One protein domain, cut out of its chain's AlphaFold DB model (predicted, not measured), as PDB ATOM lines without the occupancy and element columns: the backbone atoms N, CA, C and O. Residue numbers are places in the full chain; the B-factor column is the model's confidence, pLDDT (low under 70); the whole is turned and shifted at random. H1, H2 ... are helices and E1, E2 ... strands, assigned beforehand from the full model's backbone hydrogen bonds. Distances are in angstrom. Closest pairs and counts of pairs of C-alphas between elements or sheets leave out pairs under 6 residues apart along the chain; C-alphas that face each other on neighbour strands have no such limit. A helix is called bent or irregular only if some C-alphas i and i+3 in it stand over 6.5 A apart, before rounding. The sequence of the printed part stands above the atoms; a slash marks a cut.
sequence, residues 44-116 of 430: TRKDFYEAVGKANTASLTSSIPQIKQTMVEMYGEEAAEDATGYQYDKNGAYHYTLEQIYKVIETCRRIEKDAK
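This is residues 44 to 116 of the 430 residues of the protein "AAA_31 domain-containing protein" of Vibrio nigripulchritudo FTn2 (UniProt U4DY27). A long helix, H4, is crossed by a hairpin of two helices, H2 and H3, with short H1 near its first half; a loop, residues 85 to 93, folds back beside strand E1 near its first end. The printed part has 73 residues with four named helices and one named strand, H1 H2 H3 E1 H4, mostly helix, compact, radius of gyration of the C-alphas 11.9 A, spans 41 by 27 by 20 A.

H1, residues 45 to 51, is apart from H2, residues 60 to 75, which has a kink of 33 degrees near residue 67 and is only just irregular, C-alphas 62 and 65 being 6.9 A apart. H2 and H3, residues 77 to 84, form a helical hairpin and touch, closest C-alphas Met 71 and Ala 80 at 5.1 A. H4, residues 98 to 114, touches H2 about perpendicular at 85 degrees, closest C-alphas Met 71 and Thr 107 at 6.2 A. Every O i to N i+4 pair is within hydrogen-bond range in H1, H3 and H4, and 10 of 12 in H2.

H1 begins at C-alpha 45 (19.282, -28.926, 84.761). E1 is residues 94 to 96. H4, 24.5 A long, ends at C-alpha 114 (29.485, -7.408, 74.063).

The printed part has no cut and no long link; pLDDT is under 70 at residues 53 to 64, 85 to 93 and 116.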
ATOM      1  N   THR A  44      22.551 -31.356  87.544       85.19
ATOM      2  CA  THR A  44      21.185 -31.340  87.031       85.19
ATOM      3  C   THR A  44      20.907 -30.082  86.213       85.19
ATOM      4  O   THR A  44      21.535 -29.034  86.373       85.19
ATOM      5  N   ARG A  45      19.837 -30.123  85.415       79.38
ATOM      6  CA  ARG A  45      19.282 -28.926  84.761       79.38
ATOM      7  C   ARG A  45      19.030 -27.753  85.713       79.38
ATOM      8  O   ARG A  45      19.148 -26.598  85.314       79.38
ATOM      9  N   LYS A  46      18.628 -28.034  86.957       80.75
ATOM     10  CA  LYS A  46      18.388 -26.993  87.962       80.75
ATOM     11  C   LYS A  46      19.696 -26.283  88.309       80.75
ATOM     12  O   LYS A  46      19.716 -25.056  88.306       80.75
ATOM     13  N   ASP A  47      20.756 -27.048  88.541       82.06
ATOM     14  CA  ASP A  47      22.085 -26.524  88.860       82.06
ATOM     15  C   ASP A  47      22.624 -25.670  87.706       82.06
ATOM     16  O   ASP A  47      23.041 -24.531  87.911       82.06
ATOM     17  N   PHE A  48      22.491 -26.174  86.474       79.44
ATOM     18  CA  PHE A  48      22.801 -25.425  85.257       79.44
ATOM     19  C   PHE A  48      22.080 -24.067  85.227       79.44
ATOM     20  O   PHE A  48      22.713 -23.031  85.033       79.44
ATOM     21  N   TYR A  49      20.765 -24.045  85.478       76.50
ATOM     22  CA  TYR A  49      19.978 -22.807  85.495       76.50
ATOM     23  C   TYR A  49      20.364 -21.834  86.608       76.50
ATOM     24  O   TYR A  49      20.294 -20.617  86.413       76.50
ATOM     25  N   GLU A  50      20.740 -22.345  87.777       75.81
ATOM     26  CA  GLU A  50      21.242 -21.519  88.871       75.81
ATOM     27  C   GLU A  50      22.568 -20.853  88.485       75.81
ATOM     28  O   GLU A  50      22.722 -19.650  88.712       75.81
ATOM     29  N   ALA A  51      23.453 -21.581  87.798       74.00
ATOM     30  CA  ALA A  51      24.753 -21.090  87.346       74.00
ATOM     31  C   ALA A  51      24.660 -19.942  86.318       74.00
ATOM     32  O   ALA A  51      25.432 -18.980  86.352       74.00
ATOM     33  N   VAL A  52      23.677 -19.996  85.415       72.12
ATOM     34  CA  VAL A  52      23.471 -18.971  84.370       72.12
ATOM     35  C   VAL A  52      22.486 -17.855  84.772       72.12
ATOM     36  O   VAL A  52      22.251 -16.924  83.997       72.12
ATOM     37  N   GLY A  53      21.936 -17.909  85.993       63.53
ATOM     38  CA  GLY A  53      21.122 -16.858  86.614       63.53
ATOM     39  C   GLY A  53      19.601 -16.940  86.362       63.53
ATOM     40  O   GLY A  53      19.120 -17.042  85.234       63.53
ATOM     41  N   LYS A  54      18.804 -16.775  87.436       49.00
ATOM     42  CA  LYS A  54      17.322 -16.909  87.455       49.00
ATOM     43  C   LYS A  54      16.536 -15.979  86.516       49.00
ATOM     44  O   LYS A  54      15.402 -16.304  86.183       49.00
ATOM     45  N   ALA A  55      17.085 -14.845  86.075       46.47
ATOM     46  CA  ALA A  55      16.383 -13.964  85.127       46.47
ATOM     47  C   ALA A  55      16.260 -14.579  83.720       46.47
ATOM     48  O   ALA A  55      15.460 -14.102  82.920       46.47
ATOM     49  N   ASN A  56      17.013 -15.652  83.454       48.53
ATOM     50  CA  ASN A  56      17.010 -16.357  82.188       48.53
ATOM     51  C   ASN A  56      16.192 -17.655  82.204       48.53
ATOM     52  O   ASN A  56      16.069 -18.272  81.164       48.53
ATOM     53  N   THR A  57      15.575 -18.122  83.292       43.12
ATOM     54  CA  THR A  57      14.839 -19.411  83.231       43.12
ATOM     55  C   THR A  57      13.602 -19.366  82.324       43.12
ATOM     56  O   THR A  57      13.249 -20.383  81.734       43.12
ATOM     57  N   ALA A  58      12.996 -18.188  82.133       41.19
ATOM     58  CA  ALA A  58      11.938 -17.958  81.143       41.19
ATOM     59  C   ALA A  58      12.462 -17.501  79.759       41.19
ATOM     60  O   ALA A  58      11.699 -17.519  78.797       41.19
ATOM     61  N   SER A  59      13.743 -17.106  79.641       48.00
ATOM     62  CA  SER A  59      14.357 -16.592  78.399       48.00
ATOM     63  C   SER A  59      15.533 -17.419  77.867       48.00
ATOM     64  O   SER A  59      16.049 -17.111  76.797       48.00
ATOM     65  N   LEU A  60      15.966 -18.478  78.548       49.25
ATOM     66  CA  LEU A  60      17.095 -19.307  78.125       49.25
ATOM     67  C   LEU A  60      16.735 -20.051  76.859       49.25
ATOM     68  O   LEU A  60      17.529 -20.050  75.941       49.25
ATOM     69  N   THR A  61      15.515 -20.564  76.722       48.47
ATOM     70  CA  THR A  61      15.048 -21.142  75.454       48.47
ATOM     71  C   THR A  61      15.093 -20.140  74.299       48.47
ATOM     72  O   THR A  61      15.446 -20.522  73.189       48.47
ATOM     73  N   SER A  62      14.810 -18.853  74.547       52.91
ATOM     74  CA  SER A  62      14.946 -17.799  73.529       52.91
ATOM     75  C   SER A  62      16.389 -17.328  73.304       52.91
ATOM     76  O   SER A  62      16.695 -16.817  72.231       52.91
ATOM     77  N   SER A  63      17.274 -17.500  74.289       63.62
ATOM     78  CA  SER A  63      18.687 -17.107  74.232       63.62
ATOM     79  C   SER A  63      19.622 -18.255  73.838       63.62
ATOM     80  O   SER A  63      20.744 -17.981  73.435       63.62
ATOM     81  N   ILE A  64      19.179 -19.518  73.893       67.38
ATOM     82  CA  ILE A  64      19.935 -20.713  73.487       67.38
ATOM     83  C   ILE A  64      20.471 -20.573  72.060       67.38
ATOM     84  O   ILE A  64      21.639 -20.886  71.876       67.38
ATOM     85  N   PRO A  65      19.716 -20.065  71.062       75.00
ATOM     86  CA  PRO A  65      20.274 -19.849  69.728       75.00
ATOM     87  C   PRO A  65      21.467 -18.886  69.733       75.00
ATOM     88  O   PRO A  65      22.474 -19.161  69.090       75.00
ATOM     89  N   GLN A  66      21.380 -17.794  70.501       77.62
ATOM     90  CA  GLN A  66      22.468 -16.823  70.635       77.62
ATOM     91  C   GLN A  66      23.662 -17.415  71.395       77.62
ATOM     92  O   GLN A  66      24.795 -17.243  70.968       77.62
ATOM     93  N   ILE A  67      23.410 -18.140  72.490       79.19
ATOM     94  CA  ILE A  67      24.443 -18.845  73.259       79.19
ATOM     95  C   ILE A  67      25.136 -19.872  72.364       79.19
ATOM     96  O   ILE A  67      26.354 -19.833  72.259       79.19
ATOM     97  N   LYS A  68      24.381 -20.729  71.663       81.75
ATOM     98  CA  LYS A  68      24.928 -21.731  70.742       81.75
ATOM     99  C   LYS A  68      25.765 -21.056  69.660       81.75
ATOM    100  O   LYS A  68      26.900 -21.458  69.468       81.75
ATOM    101  N   GLN A  69      25.268 -19.993  69.020       85.88
ATOM    102  CA  GLN A  69      26.034 -19.255  68.012       85.88
ATOM    103  C   GLN A  69      27.358 -18.709  68.569       85.88
ATOM    104  O   GLN A  69      28.411 -18.959  67.989       85.88
ATOM    105  N   THR A  70      27.331 -18.014  69.709       85.06
ATOM    106  CA  THR A  70      28.557 -17.492  70.333       85.06
ATOM    107  C   THR A  70      29.488 -18.621  70.791       85.06
ATOM    108  O   THR A  70      30.702 -18.482  70.706       85.06
ATOM    109  N   MET A  71      28.956 -19.770  71.214       86.81
ATOM    110  CA  MET A  71      29.765 -20.954  71.519       86.81
ATOM    111  C   MET A  71      30.439 -21.532  70.280       86.81
ATOM    112  O   MET A  71      31.606 -21.890  70.373       86.81
ATOM    113  N   VAL A  72      29.758 -21.582  69.128       90.06
ATOM    114  CA  VAL A  72      30.385 -21.996  67.861       90.06
ATOM    115  C   VAL A  72      31.554 -21.069  67.526       90.06
ATOM    116  O   VAL A  72      32.622 -21.537  67.147       90.06
ATOM    117  N   GLU A  73      31.382 -19.761  67.723       90.88
ATOM    118  CA  GLU A  73      32.442 -18.770  67.507       90.88
ATOM    119  C   GLU A  73      33.622 -18.936  68.487       90.88
ATOM    120  O   GLU A  73      34.770 -18.723  68.102       90.88
ATOM    121  N   MET A  74      33.357 -19.306  69.745       89.50
ATOM    122  CA  MET A  74      34.379 -19.426  70.796       89.50
ATOM    123  C   MET A  74      35.097 -20.781  70.815       89.50
ATOM    124  O   MET A  74      36.290 -20.830  71.114       89.50
ATOM    125  N   TYR A  75      34.376 -21.868  70.549       91.94
ATOM    126  CA  TYR A  75      34.816 -23.242  70.808       91.94
ATOM    127  C   TYR A  75      34.639 -24.187  69.609       91.94
ATOM    128  O   TYR A  75      35.098 -25.325  69.668       91.94
ATOM    129  N   GLY A  76      34.002 -23.739  68.524       90.94
ATOM    130  CA  GLY A  76      33.661 -24.577  67.374       90.94
ATOM    131  C   GLY A  76      32.310 -25.284  67.513       90.94
ATOM    132  O   GLY A  76      31.685 -25.294  68.575       90.94
ATOM    133  N   GLU A  77      31.838 -25.856  66.404       89.75
ATOM    134  CA  GLU A  77      30.495 -26.439  66.304       89.75
ATOM    135  C   GLU A  77      30.312 -27.639  67.233       89.75
ATOM    136  O   GLU A  77      29.409 -27.622  68.063       89.75
ATOM    137  N   GLU A  78      31.224 -28.608  67.185       86.56
ATOM    138  CA  GLU A  78      31.184 -29.822  68.009       86.56
ATOM    139  C   GLU A  78      31.114 -29.513  69.514       86.56
ATOM    140  O   GLU A  78      30.241 -30.018  70.214       86.56
ATOM    141  N   ALA A  79      31.966 -28.613  70.013       84.44
ATOM    142  CA  ALA A  79      31.967 -28.230  71.425       84.44
ATOM    143  C   ALA A  79      30.701 -27.457  71.834       84.44
ATOM    144  O   ALA A  79      30.235 -27.577  72.969       84.44
ATOM    145  N   ALA A  80      30.135 -26.660  70.922       82.88
ATOM    146  CA  ALA A  80      28.857 -25.997  71.150       82.88
ATOM    147  C   ALA A  80      27.708 -27.013  71.202       82.88
ATOM    148  O   ALA A  80      26.814 -26.877  72.038       82.88
ATOM    149  N   GLU A  81      27.725 -28.027  70.337       82.81
ATOM    150  CA  GLU A  81      26.740 -29.109  70.343       82.81
ATOM    151  C   GLU A  81      26.853 -29.990  71.579       82.81
ATOM    152  O   GLU A  81      25.818 -30.335  72.131       82.81
ATOM    153  N   ASP A  82      28.059 -30.293  72.052       83.19
ATOM    154  CA  ASP A  82      28.272 -31.043  73.290       83.19
ATOM    155  C   ASP A  82      27.734 -30.276  74.508       83.19
ATOM    156  O   ASP A  82      26.873 -30.763  75.237       83.19
ATOM    157  N   ALA A  83      28.166 -29.025  74.693       77.25
ATOM    158  CA  ALA A  83      27.855 -28.271  75.905       77.25
ATOM    159  C   ALA A  83      26.439 -27.674  75.947       77.25
ATOM    160  O   ALA A  83      25.922 -27.384  77.028       77.25
ATOM    161  N   THR A  84      25.795 -27.480  74.792       71.69
ATOM    162  CA  THR A  84      24.354 -27.158  74.720       71.69
ATOM    163  C   THR A  84      23.488 -28.390  74.465       71.69
ATOM    164  O   THR A  84      22.256 -28.299  74.511       71.69
ATOM    165  N   GLY A  85      24.129 -29.525  74.195       65.12
ATOM    166  CA  GLY A  85      23.514 -30.803  73.904       65.12
ATOM    167  C   GLY A  85      22.765 -31.331  75.107       65.12
ATOM    168  O   GLY A  85      23.166 -31.189  76.259       65.12
ATOM    169  N   TYR A  86      21.620 -31.935  74.834       58.72
ATOM    170  CA  TYR A  86      20.830 -32.581  75.861       58.72
ATOM    171  C   TYR A  86      21.353 -34.005  76.057       58.72
ATOM    172  O   TYR A  86      21.099 -34.864  75.213       58.72
ATOM    173  N   GLN A  87      22.069 -34.259  77.153       56.00
ATOM    174  CA  GLN A  87      22.400 -35.624  77.557       56.00
ATOM    175  C   GLN A  87      21.218 -36.205  78.341       56.00
ATOM    176  O   GLN A  87      20.756 -35.621  79.323       56.00
ATOM    177  N   TYR A  88      20.666 -37.310  77.835       54.66
ATOM    178  CA  TYR A  88      19.490 -37.969  78.398       54.66
ATOM    179  C   TYR A  88      19.929 -39.140  79.270       54.66
ATOM    180  O   TYR A  88      20.564 -40.071  78.770       54.66
ATOM    181  N   ASP A  89      19.513 -39.163  80.536       57.25
ATOM    182  CA  ASP A  89      19.464 -40.440  81.248       57.25
ATOM    183  C   ASP A  89      18.303 -41.315  80.729       57.25
ATOM    184  O   ASP A  89      17.424 -40.866  79.985       57.25
ATOM    185  N   LYS A  90      18.275 -42.593  81.131       47.84
ATOM    186  CA  LYS A  90      17.239 -43.570  80.728       47.84
ATOM    187  C   LYS A  90      15.805 -43.139  81.098       47.84
ATOM    188  O   LYS A  90      14.854 -43.732  80.597       47.84
ATOM    189  N   ASN A  91      15.658 -42.117  81.946       55.34
ATOM    190  CA  ASN A  91      14.396 -41.550  82.415       55.34
ATOM    191  C   ASN A  91      14.120 -40.144  81.834       55.34
ATOM    192  O   ASN A  91      13.130 -39.515  82.210       55.34
ATOM    193  N   GLY A  92      14.966 -39.648  80.922       56.75
ATOM    194  CA  GLY A  92      14.809 -38.359  80.247       56.75
ATOM    195  C   GLY A  92      15.221 -37.133  81.068       56.75
ATOM    196  O   GLY A  92      14.830 -36.020  80.707       56.75
ATOM    197  N   ALA A  93      15.974 -37.292  82.164       64.12
ATOM    198  CA  ALA A  93      16.508 -36.149  82.906       64.12
ATOM    199  C   ALA A  93      17.800 -35.621  82.261       64.12
ATOM    200  O   ALA A  93      18.620 -36.394  81.772       64.12
ATOM    201  N   TYR A  94      17.950 -34.294  82.273       70.19
ATOM    202  CA  TYR A  94      19.090 -33.584  81.692       70.19
ATOM    203  C   TYR A  94      20.228 -33.451  82.699       70.19
ATOM    204  O   TYR A  94      20.008 -32.917  83.799       70.19
ATOM    205  N   HIS A  95      21.423 -33.846  82.268       81.50
ATOM    206  CA  HIS A  95      22.653 -33.750  83.042       81.50
ATOM    207  C   HIS A  95      23.752 -33.037  82.254       81.50
ATOM    208  O   HIS A  95      23.746 -33.054  81.024       81.50
ATOM    209  N   TYR A  96      24.640 -32.358  82.977       85.44
ATOM    210  CA  TYR A  96      25.741 -31.574  82.424       85.44
ATOM    211  C   TYR A  96      27.023 -31.847  83.200       85.44
ATOM    212  O   TYR A  96      27.009 -31.867  84.435       85.44
ATOM    213  N   THR A  97      28.150 -31.969  82.508       89.56
ATOM    214  CA  THR A  97      29.454 -31.957  83.176       89.56
ATOM    215  C   THR A  97      29.779 -30.549  83.681       89.56
ATOM    216  O   THR A  97      29.247 -29.539  83.203       89.56
ATOM    217  N   LEU A  98      30.684 -30.450  84.657       90.56
ATOM    218  CA  LEU A  98      31.125 -29.148  85.165       90.56
ATOM    219  C   LEU A  98      31.805 -28.304  84.075       90.56
ATOM    220  O   LEU A  98      31.635 -27.087  84.031       90.56
ATOM    221  N   GLU A  99      32.532 -28.954  83.165       90.69
ATOM    222  CA  GLU A  99      33.179 -28.296  82.030       90.69
ATOM    223  C   GLU A  99      32.153 -27.677  81.072       90.69
ATOM    224  O   GLU A  99      32.303 -26.523  80.663       90.69
ATOM    225  N   GLN A 100      31.076 -28.406  80.759       88.69
ATOM    226  CA  GLN A 100      29.980 -27.896  79.934       88.69
ATOM    227  C   GLN A 100      29.319 -26.678  80.590       88.69
ATOM    228  O   GLN A 100      29.123 -25.653  79.932       88.69
ATOM    229  N   ILE A 101      29.054 -26.745  81.901       89.50
ATOM    230  CA  ILE A 101      28.524 -25.607  82.666       89.50
ATOM    231  C   ILE A 101      29.452 -24.390  82.533       89.50
ATOM    232  O   ILE A 101      28.984 -23.302  82.197       89.50
ATOM    233  N   TYR A 102      30.761 -24.551  82.736       91.94
ATOM    234  CA  TYR A 102      31.713 -23.438  82.646       91.94
ATOM    235  C   TYR A 102      31.822 -22.836  81.244       91.94
ATOM    236  O   TYR A 102      31.823 -21.607  81.122       91.94
ATOM    237  N   LYS A 103      31.828 -23.655  80.182       90.00
ATOM    238  CA  LYS A 103      31.785 -23.164  78.789       90.00
ATOM    239  C   LYS A 103      30.554 -22.287  78.550       90.00
ATOM    240  O   LYS A 103      30.659 -21.202  77.966       90.00
ATOM    241  N   VAL A 104      29.388 -22.705  79.047       86.44
ATOM    242  CA  VAL A 104      28.150 -21.926  78.909       86.44
ATOM    243  C   VAL A 104      28.198 -20.636  79.727       86.44
ATOM    244  O   VAL A 104      27.847 -19.578  79.199       86.44
ATOM    245  N   ILE A 105      28.647 -20.675  80.986       87.69
ATOM    246  CA  ILE A 105      28.764 -19.465  81.814       87.69
ATOM    247  C   ILE A 105      29.707 -18.457  81.146       87.69
ATOM    248  O   ILE A 105      29.355 -17.280  81.035       87.69
ATOM    249  N   GLU A 106      30.876 -18.891  80.667       89.50
ATOM    250  CA  GLU A 106      31.843 -18.006  80.010       89.50
ATOM    251  C   GLU A 106      31.270 -17.378  78.734       89.50
ATOM    252  O   GLU A 106      31.412 -16.172  78.514       89.50
ATOM    253  N   THR A 107      30.522 -18.154  77.949       87.19
ATOM    254  CA  THR A 107      29.787 -17.636  76.785       87.19
ATOM    255  C   THR A 107      28.767 -16.579  77.200       87.19
ATOM    256  O   THR A 107      28.689 -15.504  76.603       87.19
ATOM    257  N   CYS A 108      28.001 -16.830  78.263       83.50
ATOM    258  CA  CYS A 108      27.013 -15.870  78.741       83.50
ATOM    259  C   CYS A 108      27.686 -14.569  79.229       83.50
ATOM    260  O   CYS A 108      27.202 -13.477  78.924       83.50
ATOM    261  N   ARG A 109      28.842 -14.657  79.907       84.31
ATOM    262  CA  ARG A 109      29.656 -13.484  80.284       84.31
ATOM    263  C   ARG A 109      30.161 -12.721  79.058       84.31
ATOM    264  O   ARG A 109      30.157 -11.487  79.066       84.31
ATOM    265  N   ARG A 110      30.571 -13.427  78.000       84.94
ATOM    266  CA  ARG A 110      30.989 -12.817  76.731       84.94
ATOM    267  C   ARG A 110      29.848 -12.031  76.085       84.94
ATOM    268  O   ARG A 110      30.043 -10.868  75.734       84.94
ATOM    269  N   ILE A 111      28.654 -12.620  76.013       81.00
ATOM    270  CA  ILE A 111      27.451 -11.964  75.480       81.00
ATOM    271  C   ILE A 111      27.103 -10.708  76.292       81.00
ATOM    272  O   ILE A 111      26.829  -9.658  75.708       81.00
ATOM    273  N   GLU A 112      27.135 -10.774  77.630       78.06
ATOM    274  CA  GLU A 112      26.883  -9.601  78.479       78.06
ATOM    275  C   GLU A 112      27.889  -8.472  78.234       78.06
ATOM    276  O   GLU A 112      27.496  -7.303  78.132       78.06
ATOM    277  N   LYS A 113      29.176  -8.816  78.100       81.00
ATOM    278  CA  LYS A 113      30.249  -7.860  77.805       81.00
ATOM    279  C   LYS A 113      30.025  -7.167  76.458       81.00
ATOM    280  O   LYS A 113      30.120  -5.939  76.387       81.00
ATOM    281  N   ASP A 114      29.680  -7.927  75.422       79.56
ATOM    282  CA  ASP A 114      29.485  -7.408  74.063       79.56
ATOM    283  C   ASP A 114      28.195  -6.583  73.933       79.56
ATOM    284  O   ASP A 114      28.168  -5.556  73.250       79.56
ATOM    285  N   ALA A 115      27.135  -6.954  74.659       73.00
ATOM    286  CA  ALA A 115      25.862  -6.240  74.630       73.00
ATOM    287  C   ALA A 115      25.922  -4.827  75.244       73.00
ATOM    288  O   ALA A 115      24.953  -4.076  75.101       73.00
ATOM    289  N   LYS A 116      26.997  -4.462  75.971       63.06
ATOM    290  CA  LYS A 116      27.114  -3.224  76.784       63.06
ATOM    291  C   LYS A 116      25.894  -2.960  77.687       63.06
ATOM    292  O   LYS A 116      25.663  -1.835  78.135       63.06
TER     293      LYS A 116